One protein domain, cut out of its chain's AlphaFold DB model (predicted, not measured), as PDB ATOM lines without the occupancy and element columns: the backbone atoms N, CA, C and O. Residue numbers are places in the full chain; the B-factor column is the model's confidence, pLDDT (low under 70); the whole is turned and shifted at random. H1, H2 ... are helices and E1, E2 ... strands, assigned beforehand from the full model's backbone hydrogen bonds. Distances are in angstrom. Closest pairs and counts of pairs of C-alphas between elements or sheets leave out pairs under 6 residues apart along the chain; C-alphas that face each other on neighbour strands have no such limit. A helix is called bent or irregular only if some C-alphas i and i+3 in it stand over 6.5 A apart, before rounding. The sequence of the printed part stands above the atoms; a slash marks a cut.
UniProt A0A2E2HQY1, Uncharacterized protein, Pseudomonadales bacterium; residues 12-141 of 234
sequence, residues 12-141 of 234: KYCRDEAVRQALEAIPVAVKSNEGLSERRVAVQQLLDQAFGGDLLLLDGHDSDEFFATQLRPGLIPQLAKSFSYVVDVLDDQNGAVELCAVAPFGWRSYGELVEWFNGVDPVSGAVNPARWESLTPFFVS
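Overview. This is residues 12 to 141 of the 234 residues of an uncharacterized protein of Pseudomonadales bacterium (UniProt A0A2E2HQY1). A helical hairpin, H1 and H2 side by side, only grazes a small three-stranded sheet, E1 E2 E5, while a second, two-stranded hairpin of E3 and E4 makes an arm apart from that sheet. H3 lies between the helical hairpin and H4, and the long link of residues 118 to 137 loops out beyond H4 before returning as E5, so that the longest axis runs from the link of H1 to H2 to this loop. The printed part has 130 residues, with four named helices and five named strands in the order H1 H2 E1 E2 H3 E3 E4 H4 E5; both sheets are antiparallel, and the class is mixed, helices and strands. It is only just compact, close to loose, with a radius of gyration of the C-alphas of 16.7 A and spans of 53 by 36 by 29 A.

Along the chain. In the larger sheet E1 is residues 55 to 57, E2 residues 66 to 71, 16.0 A long, and E5 residues 138 to 140, ending at C-alpha 140 (145.975, 134.353, 197.881). H1 is residues 17 to 30, 20.8 A long, from C-alpha 17 (142.667, 151.050, 190.366); it is irregular, but only just, with C-alphas 24 and 27 6.8 A apart. H2 is residues 36 to 51, 22.1 A. H3 is residues 75 to 82 and H4 residues 110 to 117. E3, residues 84 to 91, is 20.0 A long and bends by 54 degrees at residue 87; E4, residues 97 to 104, is 20.3 A long and bends by 56 degrees at residue 100.

Arrangement. The inner strand E2 pairs with E5 over residues 66 to 68, N 139 and O 67 being 3.0 A apart, and with E1 over residues 69 to 71, N 70 and O 56 being 2.7 A apart; E1 and E2 form a hairpin. H1 and H2 only graze this sheet, with residues 23 to 30 and 40 to 48. They form a helical hairpin and touch, closest at the C-alphas of Val 19 and Ala 50, 4.4 A, at a shallow tilt of 8 degrees, opposite ways. H3 is close to H4 but not clearly touching, about perpendicular at 78 degrees; their closest C-alphas, Ile 76 and Tyr 110, are 6.3 A apart. E3 and E4 are an antiparallel hairpin, with N 98 and O 90 2.8 A apart. In H2, H3 and H4 every O i to N i+4 pair is within hydrogen-bond range; in H1 7 of 10 are.

Size, cuts and confidence. The two C-alphas farthest apart, of Asn 33 and Ser 124, are 53.9 A apart. The printed part has no cut. The link H4 to E5, 20 residues, is long. Mean pLDDT of the printed part is 84.3; residues 59 to 63, 95 and 121 to 133 are under 70.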
ATOM      1  N   LYS A  12     149.440 143.583 191.099       93.06
ATOM      2  CA  LYS A  12     150.315 144.593 190.472       93.06
ATOM      3  C   LYS A  12     150.096 144.768 188.961       93.06
ATOM      4  O   LYS A  12     150.562 145.750 188.397       93.06
ATOM      5  N   TYR A  13     149.423 143.818 188.308       94.88
ATOM      6  CA  TYR A  13     149.043 143.887 186.896       94.88
ATOM      7  C   TYR A  13     147.532 144.087 186.694       94.88
ATOM      8  O   TYR A  13     147.026 143.899 185.583       94.88
ATOM      9  N   CYS A  14     146.815 144.477 187.751       96.56
ATOM     10  CA  CYS A  14     145.466 145.007 187.644       96.56
ATOM     11  C   CYS A  14     145.529 146.457 187.139       96.56
ATOM     12  O   CYS A  14     146.190 147.307 187.732       96.56
ATOM     13  N   ARG A  15     144.860 146.732 186.021       95.50
ATOM     14  CA  ARG A  15     144.772 148.042 185.361       95.50
ATOM     15  C   ARG A  15     143.642 148.910 185.911       95.50
ATOM     16  O   ARG A  15     143.600 150.098 185.608       95.50
ATOM     17  N   ASP A  16     142.716 148.320 186.665       96.25
ATOM     18  CA  ASP A  16     141.614 149.035 187.304       96.25
ATOM     19  C   ASP A  16     141.973 149.324 188.763       96.25
ATOM     20  O   ASP A  16     142.077 148.423 189.593       96.25
ATOM     21  N   GLU A  17     142.197 150.603 189.058       96.12
ATOM     22  CA  GLU A  17     142.667 151.050 190.366       96.12
ATOM     23  C   GLU A  17     141.657 150.773 191.484       96.12
ATOM     24  O   GLU A  17     142.054 150.402 192.587       96.12
ATOM     25  N   ALA A  18     140.359 150.910 191.207       95.44
ATOM     26  CA  ALA A  18     139.325 150.675 192.210       95.44
ATOM     27  C   ALA A  18     139.241 149.185 192.565       95.44
ATOM     28  O   ALA A  18     139.176 148.826 193.741       95.44
ATOM     29  N   VAL A  19     139.322 148.320 191.547       96.12
ATOM     30  CA  VAL A  19     139.395 146.864 191.728       96.12
ATOM     31  C   VAL A  19     140.649 146.491 192.513       96.12
ATOM     32  O   VAL A  19     140.570 145.749 193.491       96.12
ATOM     33  N   ARG A  20     141.808 147.039 192.130       97.12
ATOM     34  CA  ARG A  20     143.084 146.776 192.803       97.12
ATOM     35  C   ARG A  20     143.030 147.144 194.286       97.12
ATOM     36  O   ARG A  20     143.384 146.314 195.115       97.12
ATOM     37  N   GLN A  21     142.536 148.335 194.619       96.88
ATOM     38  CA  GLN A  21     142.424 148.802 196.005       96.88
ATOM     39  C   GLN A  21     141.477 147.939 196.847       96.88
ATOM     40  O   GLN A  21     141.806 147.607 197.985       96.88
ATOM     41  N   ALA A  22     140.325 147.542 196.296       96.81
ATOM     42  CA  ALA A  22     139.392 146.659 196.994       96.81
ATOM     43  C   ALA A  22     140.039 145.300 197.319       96.81
ATOM     44  O   ALA A  22     139.934 144.810 198.443       96.81
ATOM     45  N   LEU A  23     140.780 144.723 196.368       95.75
ATOM     46  CA  LEU A  23     141.486 143.455 196.562       95.75
ATOM     47  C   LEU A  23     142.682 143.578 197.520       95.75
ATOM     48  O   LEU A  23     142.927 142.669 198.311       95.75
ATOM     49  N   GLU A  24     143.398 144.702 197.503       96.12
ATOM     50  CA  GLU A  24     144.497 144.993 198.436       96.12
ATOM     51  C   GLU A  24     144.022 145.185 199.887       96.12
ATOM     52  O   GLU A  24     144.816 145.012 200.813       96.12
ATOM     53  N   ALA A  25     142.739 145.492 200.111       96.00
ATOM     54  CA  ALA A  25     142.154 145.629 201.445       96.00
ATOM     55  C   ALA A  25     141.738 144.287 202.084       96.00
ATOM     56  O   ALA A  25     141.642 144.191 203.311       96.00
ATOM     57  N   ILE A  26     141.539 143.229 201.286       94.69
ATOM     58  CA  ILE A  26     141.108 141.902 201.767       94.69
ATOM     59  C   ILE A  26     142.016 141.326 202.868       94.69
ATOM     60  O   ILE A  26     141.479 140.846 203.869       94.69
ATOM     61  N   PRO A  27     143.361 141.391 202.779       92.62
ATOM     62  CA  PRO A  27     144.238 140.840 203.813       92.62
ATOM     63  C   PRO A  27     144.018 141.472 205.194       92.62
ATOM     64  O   PRO A  27     144.234 140.818 206.213       92.62
ATOM     65  N   VAL A  28     143.585 142.737 205.243       92.75
ATOM     66  CA  VAL A  28     143.263 143.429 206.499       92.75
ATOM     67  C   VAL A  28     141.959 142.888 207.084       92.75
ATOM     68  O   VAL A  28     141.911 142.602 208.278       92.75
ATOM     69  N   ALA A  29     140.933 142.693 206.252       91.94
ATOM     70  CA  ALA A  29     139.656 142.115 206.674       91.94
ATOM     71  C   ALA A  29     139.822 140.676 207.195       91.94
ATOM     72  O   ALA A  29     139.296 140.323 208.246       91.94
ATOM     73  N   VAL A  30     140.629 139.869 206.504       88.94
ATOM     74  CA  VAL A  30     140.967 138.491 206.891       88.94
ATOM     75  C   VAL A  30     141.643 138.417 208.268       88.94
ATOM     76  O   VAL A  30     141.360 137.510 209.056       88.94
ATOM     77  N   LYS A  31     142.526 139.376 208.575       87.88
ATOM     78  CA  LYS A  31     143.312 139.435 209.822       87.88
ATOM     79  C   LYS A  31     142.623 140.190 210.959       87.88
ATOM     80  O   LYS A  31     143.262 140.445 211.981       87.88
ATOM     81  N   SER A  32     141.363 140.596 210.795       87.94
ATOM     82  CA  SER A  32     140.647 141.299 211.858       87.94
ATOM     83  C   SER A  32     140.434 140.385 213.075       87.94
ATOM     84  O   SER A  32     140.391 139.160 212.962       87.94
ATOM     85  N   ASN A  33     140.288 140.983 214.260       87.50
ATOM     86  CA  ASN A  33     139.969 140.250 215.494       87.50
ATOM     87  C   ASN A  33     138.462 139.944 215.632       87.50
ATOM     88  O   ASN A  33     138.007 139.574 216.714       87.50
ATOM     89  N   GLU A  34     137.676 140.167 214.579       87.69
ATOM     90  CA  GLU A  34     136.235 139.923 214.584       87.69
ATOM     91  C   GLU A  34     135.919 138.427 214.434       87.69
ATOM     92  O   GLU A  34     136.780 137.600 214.111       87.69
ATOM     93  N   GLY A  35     134.658 138.065 214.679       86.75
ATOM     94  CA  GLY A  35     134.193 136.701 214.469       86.75
ATOM     95  C   GLY A  35     134.289 136.274 212.999       86.75
ATOM     96  O   GLY A  35     134.412 137.079 212.074       86.75
ATOM     97  N   LEU A  36     134.274 134.959 212.770       84.25
ATOM     98  CA  LEU A  36     134.426 134.380 211.431       84.25
ATOM     99  C   LEU A  36     133.317 134.835 210.469       84.25
ATOM    100  O   LEU A  36     133.584 135.090 209.298       84.25
ATOM    101  N   SER A  37     132.089 134.979 210.970       87.31
ATOM    102  CA  SER A  37     130.953 135.471 210.190       87.31
ATOM    103  C   SER A  37     131.155 136.920 209.745       87.31
ATOM    104  O   SER A  37     130.935 137.234 208.577       87.31
ATOM    105  N   GLU A  38     131.608 137.790 210.648       90.50
ATOM    106  CA  GLU A  38     131.892 139.196 210.362       90.50
ATOM    107  C   GLU A  38     133.024 139.337 209.338       90.50
ATOM    108  O   GLU A  38     132.866 140.047 208.342       90.50
ATOM    109  N   ARG A  39     134.113 138.570 209.499       90.25
ATOM    110  CA  ARG A  39     135.213 138.519 208.523       90.25
ATOM    111  C   ARG A  39     134.736 138.084 207.142       90.25
ATOM    112  O   ARG A  39     135.080 138.726 206.150       90.25
ATOM    113  N   ARG A  40     133.894 137.049 207.060       90.56
ATOM    114  CA  ARG A  40     133.299 136.603 205.788       90.56
ATOM    115  C   ARG A  40     132.488 137.705 205.118       90.56
ATOM    116  O   ARG A  40     132.621 137.904 203.914       90.56
ATOM    117  N   VAL A  41     131.663 138.420 205.882       92.50
ATOM    118  CA  VAL A  41     130.861 139.535 205.359       92.50
ATOM    119  C   VAL A  41     131.767 140.646 204.833       92.50
ATOM    120  O   VAL A  41     131.555 141.114 203.717       92.50
ATOM    121  N   ALA A  42     132.801 141.027 205.586       94.31
ATOM    122  CA  ALA A  42     133.745 142.062 205.172       94.31
ATOM    123  C   ALA A  42     134.509 141.677 203.893       94.31
ATOM    124  O   ALA A  42     134.621 142.483 202.968       94.31
ATOM    125  N   VAL A  43     134.992 140.435 203.797       94.12
ATOM    126  CA  VAL A  43     135.673 139.947 202.589       94.12
ATOM    127  C   VAL A  43     134.712 139.905 201.399       94.12
ATOM    128  O   VAL A  43     135.080 140.364 200.320       94.12
ATOM    129  N   GLN A  44     133.474 139.431 201.576       94.75
ATOM    130  CA  GLN A  44     132.490 139.425 200.490       94.75
ATOM    131  C   GLN A  44     132.163 140.844 200.010       94.75
ATOM    132  O   GLN A  44     132.102 141.064 198.808       94.75
ATOM    133  N   GLN A  45     132.039 141.826 200.907       96.31
ATOM    134  CA  GLN A  45     131.812 143.225 200.523       96.31
ATOM    135  C   GLN A  45     132.949 143.794 199.663       96.31
ATOM    136  O   GLN A  45     132.692 144.533 198.715       96.31
ATOM    137  N   LEU A  46     134.201 143.434 199.959       96.81
ATOM    138  CA  LEU A  46     135.355 143.837 199.149       96.81
ATOM    139  C   LEU A  46     135.368 143.142 197.781       96.81
ATOM    140  O   LEU A  46     135.685 143.776 196.775       96.81
ATOM    141  N   LEU A  47     134.976 141.865 197.716       95.31
ATOM    142  CA  LEU A  47     134.787 141.159 196.444       95.31
ATOM    143  C   LEU A  47     133.640 141.762 195.626       95.31
ATOM    144  O   LEU A  47     133.775 141.919 194.416       95.31
ATOM    145  N   ASP A  48     132.546 142.157 196.273       96.19
ATOM    146  CA  ASP A  48     131.413 142.822 195.630       96.19
ATOM    147  C   ASP A  48     131.808 144.209 195.112       96.19
ATOM    148  O   ASP A  48     131.407 144.597 194.018       96.19
ATOM    149  N   GLN A  49     132.648 144.940 195.848       95.75
ATOM    150  CA  GLN A  49     133.216 146.207 195.388       95.75
ATOM    151  C   GLN A  49     134.142 146.014 194.179       95.75
ATOM    152  O   GLN A  49     134.115 146.825 193.254       95.75
ATOM    153  N   ALA A  50     134.958 144.958 194.183       95.00
ATOM    154  CA  ALA A  50     135.897 144.657 193.108       95.00
ATOM    155  C   ALA A  50     135.201 144.128 191.846       95.00
ATOM    156  O   ALA A  50     135.592 144.483 190.738       95.00
ATOM    157  N   PHE A  51     134.191 143.273 192.010       94.06
ATOM    158  CA  PHE A  51     133.640 142.480 190.914       94.06
ATOM    159  C   PHE A  51     132.123 142.566 190.757       94.06
ATOM    160  O   PHE A  51     131.549 141.826 189.967       94.06
ATOM    161  N   GLY A  52     131.433 143.443 191.483       91.75
ATOM    162  CA  GLY A  52     129.983 143.619 191.350       91.75
ATOM    163  C   GLY A  52     129.167 142.373 191.709       91.75
ATOM    164  O   GLY A  52     128.069 142.191 191.190       91.75
ATOM    165  N   GLY A  53     129.710 141.497 192.561       90.62
ATOM    166  CA  GLY A  53     129.095 140.222 192.933       90.62
ATOM    167  C   GLY A  53     129.372 139.077 191.958       90.62
ATOM    168  O   GLY A  53     128.787 138.005 192.110       90.62
ATOM    169  N   ASP A  54     130.267 139.267 190.979       89.88
ATOM    170  CA  ASP A  54     130.661 138.213 190.037       89.88
ATOM    171  C   ASP A  54     131.687 137.211 190.608       89.88
ATOM    172  O   ASP A  54     132.051 136.227 189.955       89.88
ATOM    173  N   LEU A  55     132.139 137.438 191.843       89.75
ATOM    174  CA  LEU A  55     133.018 136.540 192.581       89.75
ATOM    175  C   LEU A  55     132.504 136.373 194.011       89.75
ATOM    176  O   LEU A  55     132.403 137.344 194.762       89.75
ATOM    177  N   LEU A  56     132.176 135.141 194.387       88.50
ATOM    178  CA  LEU A  56     131.623 134.833 195.705       88.50
ATOM    179  C   LEU A  56     132.596 134.024 196.546       88.50
ATOM    180  O   LEU A  56     133.268 133.137 196.028       88.50
ATOM    181  N   LEU A  57     132.617 134.254 197.853       86.94
ATOM    182  CA  LEU A  57     133.256 133.339 198.788       86.94
ATOM    183  C   LEU A  57     132.542 131.995 198.777       86.94
ATOM    184  O   LEU A  57     131.322 131.925 198.935       86.94
ATOM    185  N   LEU A  58     133.314 130.922 198.649       81.62
ATOM    186  CA  LEU A  58     132.754 129.585 198.731       81.62
ATOM    187  C   LEU A  58     132.357 129.265 200.182       81.62
ATOM    188  O   LEU A  58     133.074 129.597 201.127       81.62
ATOM    189  N   ASP A  59     131.193 128.647 200.372       68.69
ATOM    190  CA  ASP A  59     130.721 128.247 201.702       68.69
ATOM    191  C   ASP A  59     131.613 127.153 202.304       68.69
ATOM    192  O   ASP A  59     132.106 126.273 201.599       68.69
ATOM    193  N   GLY A  60     131.829 127.214 203.621       64.75
ATOM    194  CA  GLY A  60     132.657 126.244 204.349       64.75
ATOM    195  C   GLY A  60     134.171 126.407 204.168       64.75
ATOM    196  O   GLY A  60     134.923 125.611 204.720       64.75
ATOM    197  N   HIS A  61     134.621 127.425 203.428       61.75
ATOM    198  CA  HIS A  61     136.026 127.827 203.390       61.75
ATOM    199  C   HIS A  61     136.270 128.956 204.385       61.75
ATOM    200  O   HIS A  61     135.566 129.972 204.367       61.75
ATOM    201  N   ASP A  62     137.271 128.773 205.242       63.53
ATOM    202  CA  ASP A  62     137.712 129.812 206.163       63.53
ATOM    203  C   ASP A  62     138.277 130.986 205.353       63.53
ATOM    204  O   ASP A  62     139.103 130.813 204.454       63.53
ATOM    205  N   SER A  63     137.807 132.197 205.652       61.47
ATOM    206  CA  SER A  63     138.344 133.437 205.088       61.47
ATOM    207  C   SER A  63     139.669 133.774 205.774       61.47
ATOM    208  O   SER A  63     139.750 134.725 206.553       61.47
ATOM    209  N   ASP A  64     140.671 132.941 205.513       73.69
ATOM    210  CA  ASP A  64     142.061 133.130 205.908       73.69
ATOM    211  C   ASP A  64     142.848 133.768 204.749       73.69
ATOM    212  O   ASP A  64     142.281 134.312 203.801       73.69
ATOM    213  N   GLU A  65     144.180 133.758 204.794       81.81
ATOM    214  CA  GLU A  65     145.002 134.362 203.736       81.81
ATOM    215  C   GLU A  65     144.958 133.585 202.397       81.81
ATOM    216  O   GLU A  65     145.577 134.007 201.415       81.81
ATOM    217  N   PHE A  66     144.231 132.464 202.354       85.44
ATOM    218  CA  PHE A  66     143.964 131.628 201.188       85.44
ATOM    219  C   PHE A  66     142.528 131.103 201.241       85.44
ATOM    220  O   PHE A  66     142.181 130.378 202.170       85.44
ATOM    221  N   PHE A  67     141.712 131.420 200.237       82.69
ATOM    222  CA  PHE A  67     140.335 130.925 200.172       82.69
ATOM    223  C   PHE A  67     139.861 130.700 198.738       82.69
ATOM    224  O   PHE A  67     140.283 131.377 197.794       82.69
ATOM    225  N   ALA A  68     138.964 129.726 198.586       83.38
ATOM    226  CA  ALA A  68     138.299 129.434 197.327       83.38
ATOM    227  C   ALA A  68     137.136 130.400 197.083       83.38
ATOM    228  O   ALA A  68     136.431 130.822 198.004       83.38
ATOM    229  N   THR A  69     136.904 130.696 195.811       85.06
ATOM    230  CA  THR A  69     135.774 131.507 195.366       85.06
ATOM    231  C   THR A  69     134.957 130.767 194.316       85.06
ATOM    232  O   THR A  69     135.453 129.878 193.625       85.06
ATOM    233  N   GLN A  70     133.685 131.126 194.205       83.50
ATOM    234  CA  GLN A  70     132.797 130.690 193.146       83.50
ATOM    235  C   GLN A  70     132.696 131.790 192.088       83.50
ATOM    236  O   GLN A  70     132.357 132.937 192.389       83.50
ATOM    237  N   LEU A  71     132.975 131.413 190.843       83.69
ATOM    238  CA  LEU A  71     132.901 132.288 189.679       83.69
ATOM    239  C   LEU A  71     131.447 132.460 189.226       83.69
ATOM    240  O   LEU A  71     130.684 131.490 189.187       83.69
ATOM    241  N   ARG A  72     131.077 133.682 188.845       81.06
ATOM    242  CA  ARG A  72     129.831 133.980 188.133       81.06
ATOM    243  C   ARG A  72     130.115 134.565 186.743       81.06
ATOM    244  O   ARG A  72     131.212 135.077 186.511       81.06
ATOM    245  N   PRO A  73     129.139 134.492 185.821       70.62
ATOM    246  CA  PRO A  73     129.296 134.878 184.417       70.62
ATOM    247  C   PRO A  73     130.010 136.205 184.147       70.62
ATOM    248  O   PRO A  73     130.856 136.288 183.254       70.62
ATOM    249  N   GLY A  74     129.703 137.250 184.921       81.06
ATOM    250  CA  GLY A  74     130.240 138.582 184.665       81.06
ATOM    251  C   GLY A  74     131.725 138.733 185.002       81.06
ATOM    252  O   GLY A  74     132.341 139.714 184.581       81.06
ATOM    253  N   LEU A  75     132.351 137.746 185.658       88.75
ATOM    254  CA  LEU A  75     133.759 137.837 186.041       88.75
ATOM    255  C   LEU A  75     134.685 137.863 184.824       88.75
ATOM    256  O   LEU A  75     135.647 138.626 184.804       88.75
ATOM    257  N   ILE A  76     134.418 137.045 183.803       89.62
ATOM    258  CA  ILE A  76     135.333 136.893 182.662       89.62
ATOM    259  C   ILE A  76     135.521 138.215 181.897       89.62
ATOM    260  O   ILE A  76     136.672 138.634 181.731       89.62
ATOM    261  N   PRO A  77     134.455 138.941 181.505       87.31
ATOM    262  CA  PRO A  77     134.597 140.276 180.924       87.31
ATOM    263  C   PRO A  77     135.352 141.260 181.828       87.31
ATOM    264  O   PRO A  77     136.140 142.073 181.336       87.31
ATOM    265  N   GLN A  78     135.136 141.194 183.145       89.81
ATOM    266  CA  GLN A  78     135.827 142.067 184.092       89.81
ATOM    267  C   GLN A  78     137.325 141.753 184.182       89.81
ATOM    268  O   GLN A  78     138.144 142.671 184.142       89.81
ATOM    269  N   LEU A  79     137.710 140.474 184.216       93.44
ATOM    270  CA  LEU A  79     139.114 140.060 184.168       93.44
ATOM    271  C   LEU A  79     139.774 140.475 182.850       93.44
ATOM    272  O   LEU A  79     140.876 141.022 182.877       93.44
ATOM    273  N   ALA A  80     139.094 140.310 181.713       91.69
ATOM    274  CA  ALA A  80     139.595 140.745 180.407       91.69
ATOM    275  C   ALA A  80     139.873 142.257 180.363       91.69
ATOM    276  O   ALA A  80     140.898 142.709 179.837       91.69
ATOM    277  N   LYS A  81     138.995 143.059 180.976       91.12
ATOM    278  CA  LYS A  81     139.179 144.508 181.096       91.12
ATOM    279  C   LYS A  81     140.345 144.849 182.026       91.12
ATOM    280  O   LYS A  81     141.229 145.630 181.659       91.12
ATOM    281  N   SER A  82     140.384 144.236 183.202       93.44
ATOM    282  CA  SER A  82     141.174 144.747 184.317       93.44
ATOM    283  C   SER A  82     142.499 144.029 184.537       93.44
ATOM    284  O   SER A  82     143.371 144.620 185.154       93.44
ATOM    285  N   PHE A  83     142.723 142.819 184.025       96.12
ATOM    286  CA  PHE A  83     143.897 142.026 184.398       96.12
ATOM    287  C   PHE A  83     144.809 141.634 183.233       96.12
ATOM    288  O   PHE A  83     144.400 141.449 182.083       96.12
ATOM    289  N   SER A  84     146.086 141.481 183.579       95.44
ATOM    290  CA  SER A  84     147.048 140.661 182.839       95.44
ATOM    291  C   SER A  84     147.419 139.445 183.688       95.44
ATOM    292  O   SER A  84     147.360 139.504 184.918       95.44
ATOM    293  N   TYR A  85     147.799 138.351 183.038       93.50
ATOM    294  CA  TYR A  85     148.208 137.113 183.689       93.50
ATOM    295  C   TYR A  85     149.661 136.779 183.356       93.50
ATOM    296  O   TYR A  85     150.207 137.238 182.350       93.50
ATOM    297  N   VAL A  86     150.297 136.006 184.229       91.38
ATOM    298  CA  VAL A  86     151.683 135.559 184.058       91.38
ATOM    299  C   VAL A  86     151.758 134.493 182.968       91.38
ATOM    300  O   VAL A  86     151.032 133.504 183.034       91.38
ATOM    301  N   VAL A  87     152.654 134.686 181.998       91.06
ATOM    302  CA  VAL A  87     152.922 133.711 180.923       91.06
ATOM    303  C   VAL A  87     154.307 133.084 181.020       91.06
ATOM    304  O   VAL A  87     154.533 132.043 180.414       91.06
ATOM    305  N   ASP A  88     155.218 133.699 181.774       87.00
ATOM    306  CA  ASP A  88     156.580 133.202 181.933       87.00
ATOM    307  C   ASP A  88     157.115 133.499 183.337       87.00
ATOM    308  O   ASP A  88     156.930 134.604 183.866       87.00
ATOM    309  N   VAL A  89     157.763 132.499 183.930       86.94
ATOM    310  CA  VAL A  89     158.369 132.559 185.261       86.94
ATOM    311  C   VAL A  89     159.742 131.910 185.232       86.94
ATOM    312  O   VAL A  89     159.916 130.826 184.675       86.94
ATOM    313  N   LEU A  90     160.702 132.549 185.889       83.69
ATOM    314  CA  LEU A  90     162.018 131.986 186.136       83.69
ATOM    315  C   LEU A  90     162.108 131.613 187.612       83.69
ATOM    316  O   LEU A  90     161.998 132.475 188.479       83.69
ATOM    317  N   ASP A  91     162.285 130.326 187.886       81.94
ATOM    318  CA  ASP A  91     162.577 129.824 189.228       81.94
ATOM    319  C   ASP A  91     164.094 129.663 189.377       81.94
ATOM    320  O   ASP A  91     164.761 129.132 188.480       81.94
ATOM    321  N   ASP A  92     164.653 130.140 190.485       79.75
ATOM    322  CA  ASP A  92     166.052 129.912 190.824       79.75
ATOM    323  C   ASP A  92     166.227 128.621 191.646       79.75
ATOM    324  O   ASP A  92     165.287 128.019 192.160       79.75
ATOM    325  N   GLN A  93     167.467 128.153 191.792       76.38
ATOM    326  CA  GLN A  93     167.740 126.915 192.537       76.38
ATOM    327  C   GLN A  93     167.463 127.029 194.050       76.38
ATOM    328  O   GLN A  93     167.500 126.019 194.752       76.38
ATOM    329  N   ASN A  94     167.192 128.236 194.551       76.00
ATOM    330  CA  ASN A  94     166.864 128.522 195.943       76.00
ATOM    331  C   ASN A  94     165.347 128.691 196.164       76.00
ATOM    332  O   ASN A  94     164.931 128.938 197.298       76.00
ATOM    333  N   GLY A  95     164.528 128.532 195.116       69.50
ATOM    334  CA  GLY A  95     163.070 128.657 195.158       69.50
ATOM    335  C   GLY A  95     162.554 130.095 195.069       69.50
ATOM    336  O   GLY A  95     161.409 130.354 195.454       69.50
ATOM    337  N   ALA A  96     163.381 131.049 194.633       77.25
ATOM    338  CA  ALA A  96     162.926 132.393 194.310       77.25
ATOM    339  C   ALA A  96     162.340 132.419 192.894       77.25
ATOM    340  O   ALA A  96     162.998 132.034 191.931       77.25
ATOM    341  N   VAL A  97     161.115 132.934 192.772       80.06
ATOM    342  CA  VAL A  97     160.404 133.034 191.492       80.06
ATOM    343  C   VAL A  97     160.392 134.479 191.004       80.06
ATOM    344  O   VAL A  97     159.847 135.368 191.663       80.06
ATOM    345  N   GLU A  98     160.940 134.706 189.815       84.31
ATOM    346  CA  GLU A  98     160.842 135.956 189.071       84.31
ATOM    347  C   GLU A  98     159.757 135.849 187.988       84.31
ATOM    348  O   GLU A  98     159.661 134.857 187.269       84.31
ATOM    349  N   LEU A  99     158.920 136.883 187.863       87.31
ATOM    350  CA  LEU A  99     157.922 136.965 186.794       87.31
ATOM    351  C   LEU A  99     158.566 137.605 185.562       87.31
ATOM    352  O   LEU A  99     158.832 138.807 185.574       87.31
ATOM    353  N   CYS A 100     158.784 136.825 184.507       87.31
ATOM    354  CA  CYS A 100     159.501 137.280 183.315       87.31
ATOM    355  C   CYS A 100     158.584 137.963 182.300       87.31
ATOM    356  O   CYS A 100     158.980 138.941 181.666       87.31
ATOM    357  N   ALA A 101     157.348 137.480 182.156       91.19
ATOM    358  CA  ALA A 101     156.409 138.045 181.199       91.19
ATOM    359  C   ALA A 101     154.951 137.929 181.647       91.19
ATOM    360  O   ALA A 101     154.538 136.991 182.337       91.19
ATOM    361  N   VAL A 102     154.159 138.899 181.188       94.31
ATOM    362  CA  VAL A 102     152.707 138.935 181.348       94.31
ATOM    363  C   VAL A 102     152.025 139.200 180.016       94.31
ATOM    364  O   VAL A 102     152.571 139.894 179.158       94.31
ATOM    365  N   ALA A 103     150.808 138.689 179.870       94.62
ATOM    366  CA  ALA A 103     149.935 138.975 178.741       94.62
ATOM    367  C   ALA A 103     148.568 139.472 179.236       94.62
ATOM    368  O   ALA A 103     148.131 139.077 180.320       94.62
ATOM    369  N   PRO A 104     147.866 140.330 178.474       94.81
ATOM    370  CA  PRO A 104     146.485 140.684 178.785       94.81
ATOM    371  C   PRO A 104     145.615 139.432 178.919       94.81
ATOM    372  O   PRO A 104     145.767 138.491 178.141       94.81
ATOM    373  N   PHE A 105     144.685 139.430 179.875       93.94
ATOM    374  CA  PHE A 105     143.688 138.369 179.968       93.94
ATOM    375  C   PHE A 105     142.822 138.374 178.697       93.94
ATOM    376  O   PHE A 105     142.122 139.349 178.424       93.94
ATOM    377  N   GLY A 106     142.951 137.321 177.884       88.69
ATOM    378  CA  GLY A 106     142.485 137.316 176.490       88.69
ATOM    379  C   GLY A 106     141.213 136.516 176.219       88.69
ATOM    380  O   GLY A 106     140.650 136.649 175.134       88.69
ATOM    381  N   TRP A 107     140.762 135.709 177.180       88.00
ATOM    382  CA  TRP A 107     139.576 134.867 177.026       88.00
ATOM    383  C   TRP A 107     138.295 135.700 177.068       88.00
ATOM    384  O   TRP A 107     138.133 136.581 177.914       88.00
ATOM    385  N   ARG A 108     137.377 135.403 176.148       81.75
ATOM    386  CA  ARG A 108     136.113 136.124 175.952       81.75
ATOM    387  C   ARG A 108     134.971 135.525 176.760       81.75
ATOM    388  O   ARG A 108     134.013 136.230 177.062       81.75
ATOM    389  N   SER A 109     135.065 134.241 177.092       79.31
ATOM    390  CA  SER A 109     134.063 133.513 177.870       79.31
ATOM    391  C   SER A 109     134.714 132.523 178.834       79.31
ATOM    392  O   SER A 109     135.888 132.167 178.705       79.31
ATOM    393  N   TYR A 110     133.936 132.070 179.818       80.75
ATOM    394  CA  TYR A 110     134.372 131.016 180.731       80.75
ATOM    395  C   TYR A 110     134.638 129.703 179.980       80.75
ATOM    396  O   TYR A 110     135.613 129.020 180.276       80.75
ATOM    397  N   GLY A 111     133.823 129.392 178.964       78.06
ATOM    398  CA  GLY A 111     134.007 128.214 178.114       78.06
ATOM    399  C   GLY A 111     135.364 128.207 177.411       78.06
ATOM    400  O   GLY A 111     136.100 127.236 177.539       78.06
ATOM    401  N   GLU A 112     135.748 129.321 176.779       80.00
ATOM    402  CA  GLU A 112     137.046 129.452 176.094       80.00
ATOM    403  C   GLU A 112     138.224 129.239 177.061       80.00
ATOM    404  O   GLU A 112     139.232 128.612 176.730       80.00
ATOM    405  N   LEU A 113     138.093 129.740 178.293       82.25
ATOM    406  CA  LEU A 113     139.099 129.559 179.335       82.25
ATOM    407  C   LEU A 113     139.189 128.098 179.808       82.25
ATOM    408  O   LEU A 113     140.291 127.578 179.993       82.25
ATOM    409  N   VAL A 114     138.050 127.431 179.997       79.00
ATOM    410  CA  VAL A 114     137.981 126.012 180.382       79.00
ATOM    411  C   VAL A 114     138.537 125.117 179.275       79.00
ATOM    412  O   VAL A 114     139.257 124.167 179.577       79.00
ATOM    413  N   GLU A 115     138.260 125.419 178.009       78.44
ATOM    414  CA  GLU A 115     138.805 124.690 176.861       78.44
ATOM    415  C   GLU A 115     140.333 124.788 176.809       78.44
ATOM    416  O   GLU A 115     141.018 123.768 176.707       78.44
ATOM    417  N   TRP A 116     140.877 126.000 176.970       83.06
ATOM    418  CA  TRP A 116     142.320 126.211 177.077       83.06
ATOM    419  C   TRP A 116     142.926 125.426 178.249       83.06
ATOM    420  O   TRP A 116     143.916 124.712 178.075       83.06
ATOM    421  N   PHE A 117     142.318 125.523 179.434       80.12
ATOM    422  CA  PHE A 117     142.803 124.874 180.652       80.12
ATOM    423  C   PHE A 117     142.834 123.345 180.524       80.12
ATOM    424  O   PHE A 117     143.794 122.701 180.950       80.12
ATOM    425  N   ASN A 118     141.816 122.772 179.883       78.12
ATOM    426  CA  ASN A 118     141.698 121.334 179.662       78.12
ATOM    427  C   ASN A 118     142.451 120.838 178.416       78.12
ATOM    428  O   ASN A 118     142.454 119.636 178.136       78.12
ATOM    429  N   GLY A 119     143.131 121.737 177.694       75.69
ATOM    430  CA  GLY A 119     143.943 121.408 176.525       75.69
ATOM    431  C   GLY A 119     143.116 120.877 175.356       75.69
ATOM    432  O   GLY A 119     143.561 119.952 174.678       75.69
ATOM    433  N   VAL A 120     141.912 121.420 175.159       72.12
ATOM    434  CA  VAL A 120     141.065 121.091 174.009       72.12
ATOM    435  C   VAL A 120     141.776 121.522 172.734       72.12
ATOM    436  O   VAL A 120     142.198 122.673 172.607       72.12
ATOM    437  N   ASP A 121     141.931 120.594 171.791       65.31
ATOM    438  CA  ASP A 121     142.535 120.909 170.502       65.31
ATOM    439  C   ASP A 121     141.589 121.831 169.705       65.31
ATOM    440  O   ASP A 121     140.462 121.432 169.405       65.31
ATOM    441  N   PRO A 122     142.010 123.052 169.336       58.47
ATOM    442  CA  PRO A 122     141.116 124.045 168.739       58.47
ATOM    443  C   PRO A 122     140.712 123.719 167.292       58.47
ATOM    444  O   PRO A 122     139.833 124.379 166.744       58.47
ATOM    445  N   VAL A 123     141.355 122.738 166.648       57.88
ATOM    446  CA  VAL A 123     141.107 122.370 165.244       57.88
ATOM    447  C   VAL A 123     140.185 121.156 165.150       57.88
ATOM    448  O   VAL A 123     139.258 121.128 164.346       57.88
ATOM    449  N   SER A 124     140.445 120.144 165.968       68.69
ATOM    450  CA  SER A 124     139.716 118.876 166.006       68.69
ATOM    451  C   SER A 124     138.633 118.839 167.083       68.69
ATOM    452  O   SER A 124     137.779 117.955 167.047       68.69
ATOM    453  N   GLY A 125     138.668 119.763 168.049       62.88
ATOM    454  CA  GLY A 125     137.821 119.726 169.241       62.88
ATOM    455  C   GLY A 125     138.124 118.534 170.151       62.88
ATOM    456  O   GLY A 125     137.310 118.197 171.008       62.88
ATOM    457  N   ALA A 126     139.254 117.845 169.947       62.62
ATOM    458  CA  ALA A 126     139.590 116.659 170.711       62.62
ATOM    459  C   ALA A 126     139.850 117.035 172.174       62.62
ATOM    460  O   ALA A 126     140.745 117.821 172.492       62.62
ATOM    461  N   VAL A 127     139.068 116.435 173.065       64.62
ATOM    462  CA  VAL A 127     139.201 116.569 174.514       64.62
ATOM    463  C   VAL A 127     139.772 115.267 175.056       64.62
ATOM    464  O   VAL A 127     139.357 114.189 174.635       64.62
ATOM    465  N   ASN A 128     140.688 115.335 176.022       62.88
ATOM    466  CA  ASN A 128     140.934 114.189 176.890       62.88
ATOM    467  C   ASN A 128     139.904 114.225 178.035       62.88
ATOM    468  O   ASN A 128     140.112 114.973 178.993       62.88
ATOM    469  N   PRO A 129     138.809 113.445 177.982       57.19
ATOM    470  CA  PRO A 129     137.753 113.514 178.992       57.19
ATOM    471  C   PRO A 129     138.248 113.122 180.391       57.19
ATOM    472  O   PRO A 129     137.683 113.569 181.383       57.19
ATOM    473  N   ALA A 130     139.347 112.363 180.501       55.16
ATOM    474  CA  ALA A 130     139.958 112.033 181.790       55.16
ATOM    475  C   ALA A 130     140.664 113.227 182.464       55.16
ATOM    476  O   ALA A 130     141.145 113.091 183.588       55.16
ATOM    477  N   ARG A 131     140.762 114.375 181.782       60.06
ATOM    478  CA  ARG A 131     141.380 115.607 182.287       60.06
ATOM    479  C   ARG A 131     140.401 116.755 182.490       60.06
ATOM    480  O   ARG A 131     140.865 117.809 182.893       60.06
ATOM    481  N   TRP A 132     139.104 116.567 182.227       67.19
ATOM    482  CA  TRP A 132     138.142 117.660 182.337       67.19
ATOM    483  C   TRP A 132     137.957 118.089 183.794       67.19
ATOM    484  O   TRP A 132     137.309 117.405 184.588       67.19
ATOM    485  N   GLU A 133     138.544 119.226 184.139       66.69
ATOM    486  CA  GLU A 133     138.495 119.831 185.459       66.69
ATOM    487  C   GLU A 133     137.829 121.211 185.385       66.69
ATOM    488  O   GLU A 133     137.976 121.962 184.413       66.69
ATOM    489  N   SER A 134     137.062 121.538 186.428       70.94
ATOM    490  CA  SER A 134     136.515 122.878 186.609       70.94
ATOM    491  C   SER A 134     137.599 123.833 187.102       70.94
ATOM    492  O   SER A 134     138.522 123.455 187.825       70.94
ATOM    493  N   LEU A 135     137.462 125.106 186.745       75.06
ATOM    494  CA  LEU A 135     138.331 126.154 187.257       75.06
ATOM    495  C   LEU A 135     137.764 126.687 188.569       75.06
ATOM    496  O   LEU A 135     136.689 127.281 188.594       75.06
ATOM    497  N   THR A 136     138.506 126.496 189.658       78.06
ATOM    498  CA  THR A 136     138.222 127.151 190.940       78.06
ATOM    499  C   THR A 136     139.180 128.328 191.105       78.06
ATOM    500  O   THR A 136     140.387 128.101 191.214       78.06
ATOM    501  N   PRO A 137     138.695 129.580 191.113       84.62
ATOM    502  CA  PRO A 137     139.534 130.722 191.431       84.62
ATOM    503  C   PRO A 137     139.825 130.763 192.932       84.62
ATOM    504  O   PRO A 137     138.940 130.561 193.769       84.62
ATOM    505  N   PHE A 138     141.073 131.066 193.269       86.19
ATOM    506  CA  PHE A 138     141.526 131.234 194.645       86.19
ATOM    507  C   PHE A 138     142.065 132.643 194.836       86.19
ATOM    508  O   PHE A 138     142.796 133.153 193.983       86.19
ATOM    509  N   PHE A 139     141.745 133.248 195.976       89.12
ATOM    510  CA  PHE A 139     142.433 134.445 196.434       89.12
ATOM    511  C   PHE A 139     143.587 134.042 197.347       89.12
ATOM    512  O   PHE A 139     143.432 133.175 198.208       89.12
ATOM    513  N   VAL A 140     144.747 134.669 197.150       88.31
ATOM    514  CA  VAL A 140     145.975 134.353 197.881       88.31
ATOM    515  C   VAL A 140     146.642 135.644 198.333       88.31
ATOM    516  O   VAL A 140     147.014 136.473 197.507       88.31
ATOM    517  N   SER A 141     146.807 135.806 199.644       88.19
ATOM    518  CA  SER A 141     147.430 136.987 200.262       88.19
ATOM    519  C   SER A 141     148.524 136.677 201.283       88.19
ATOM    520  O   SER A 141     149.218 137.592 201.722       88.19
TER     521      SER A 141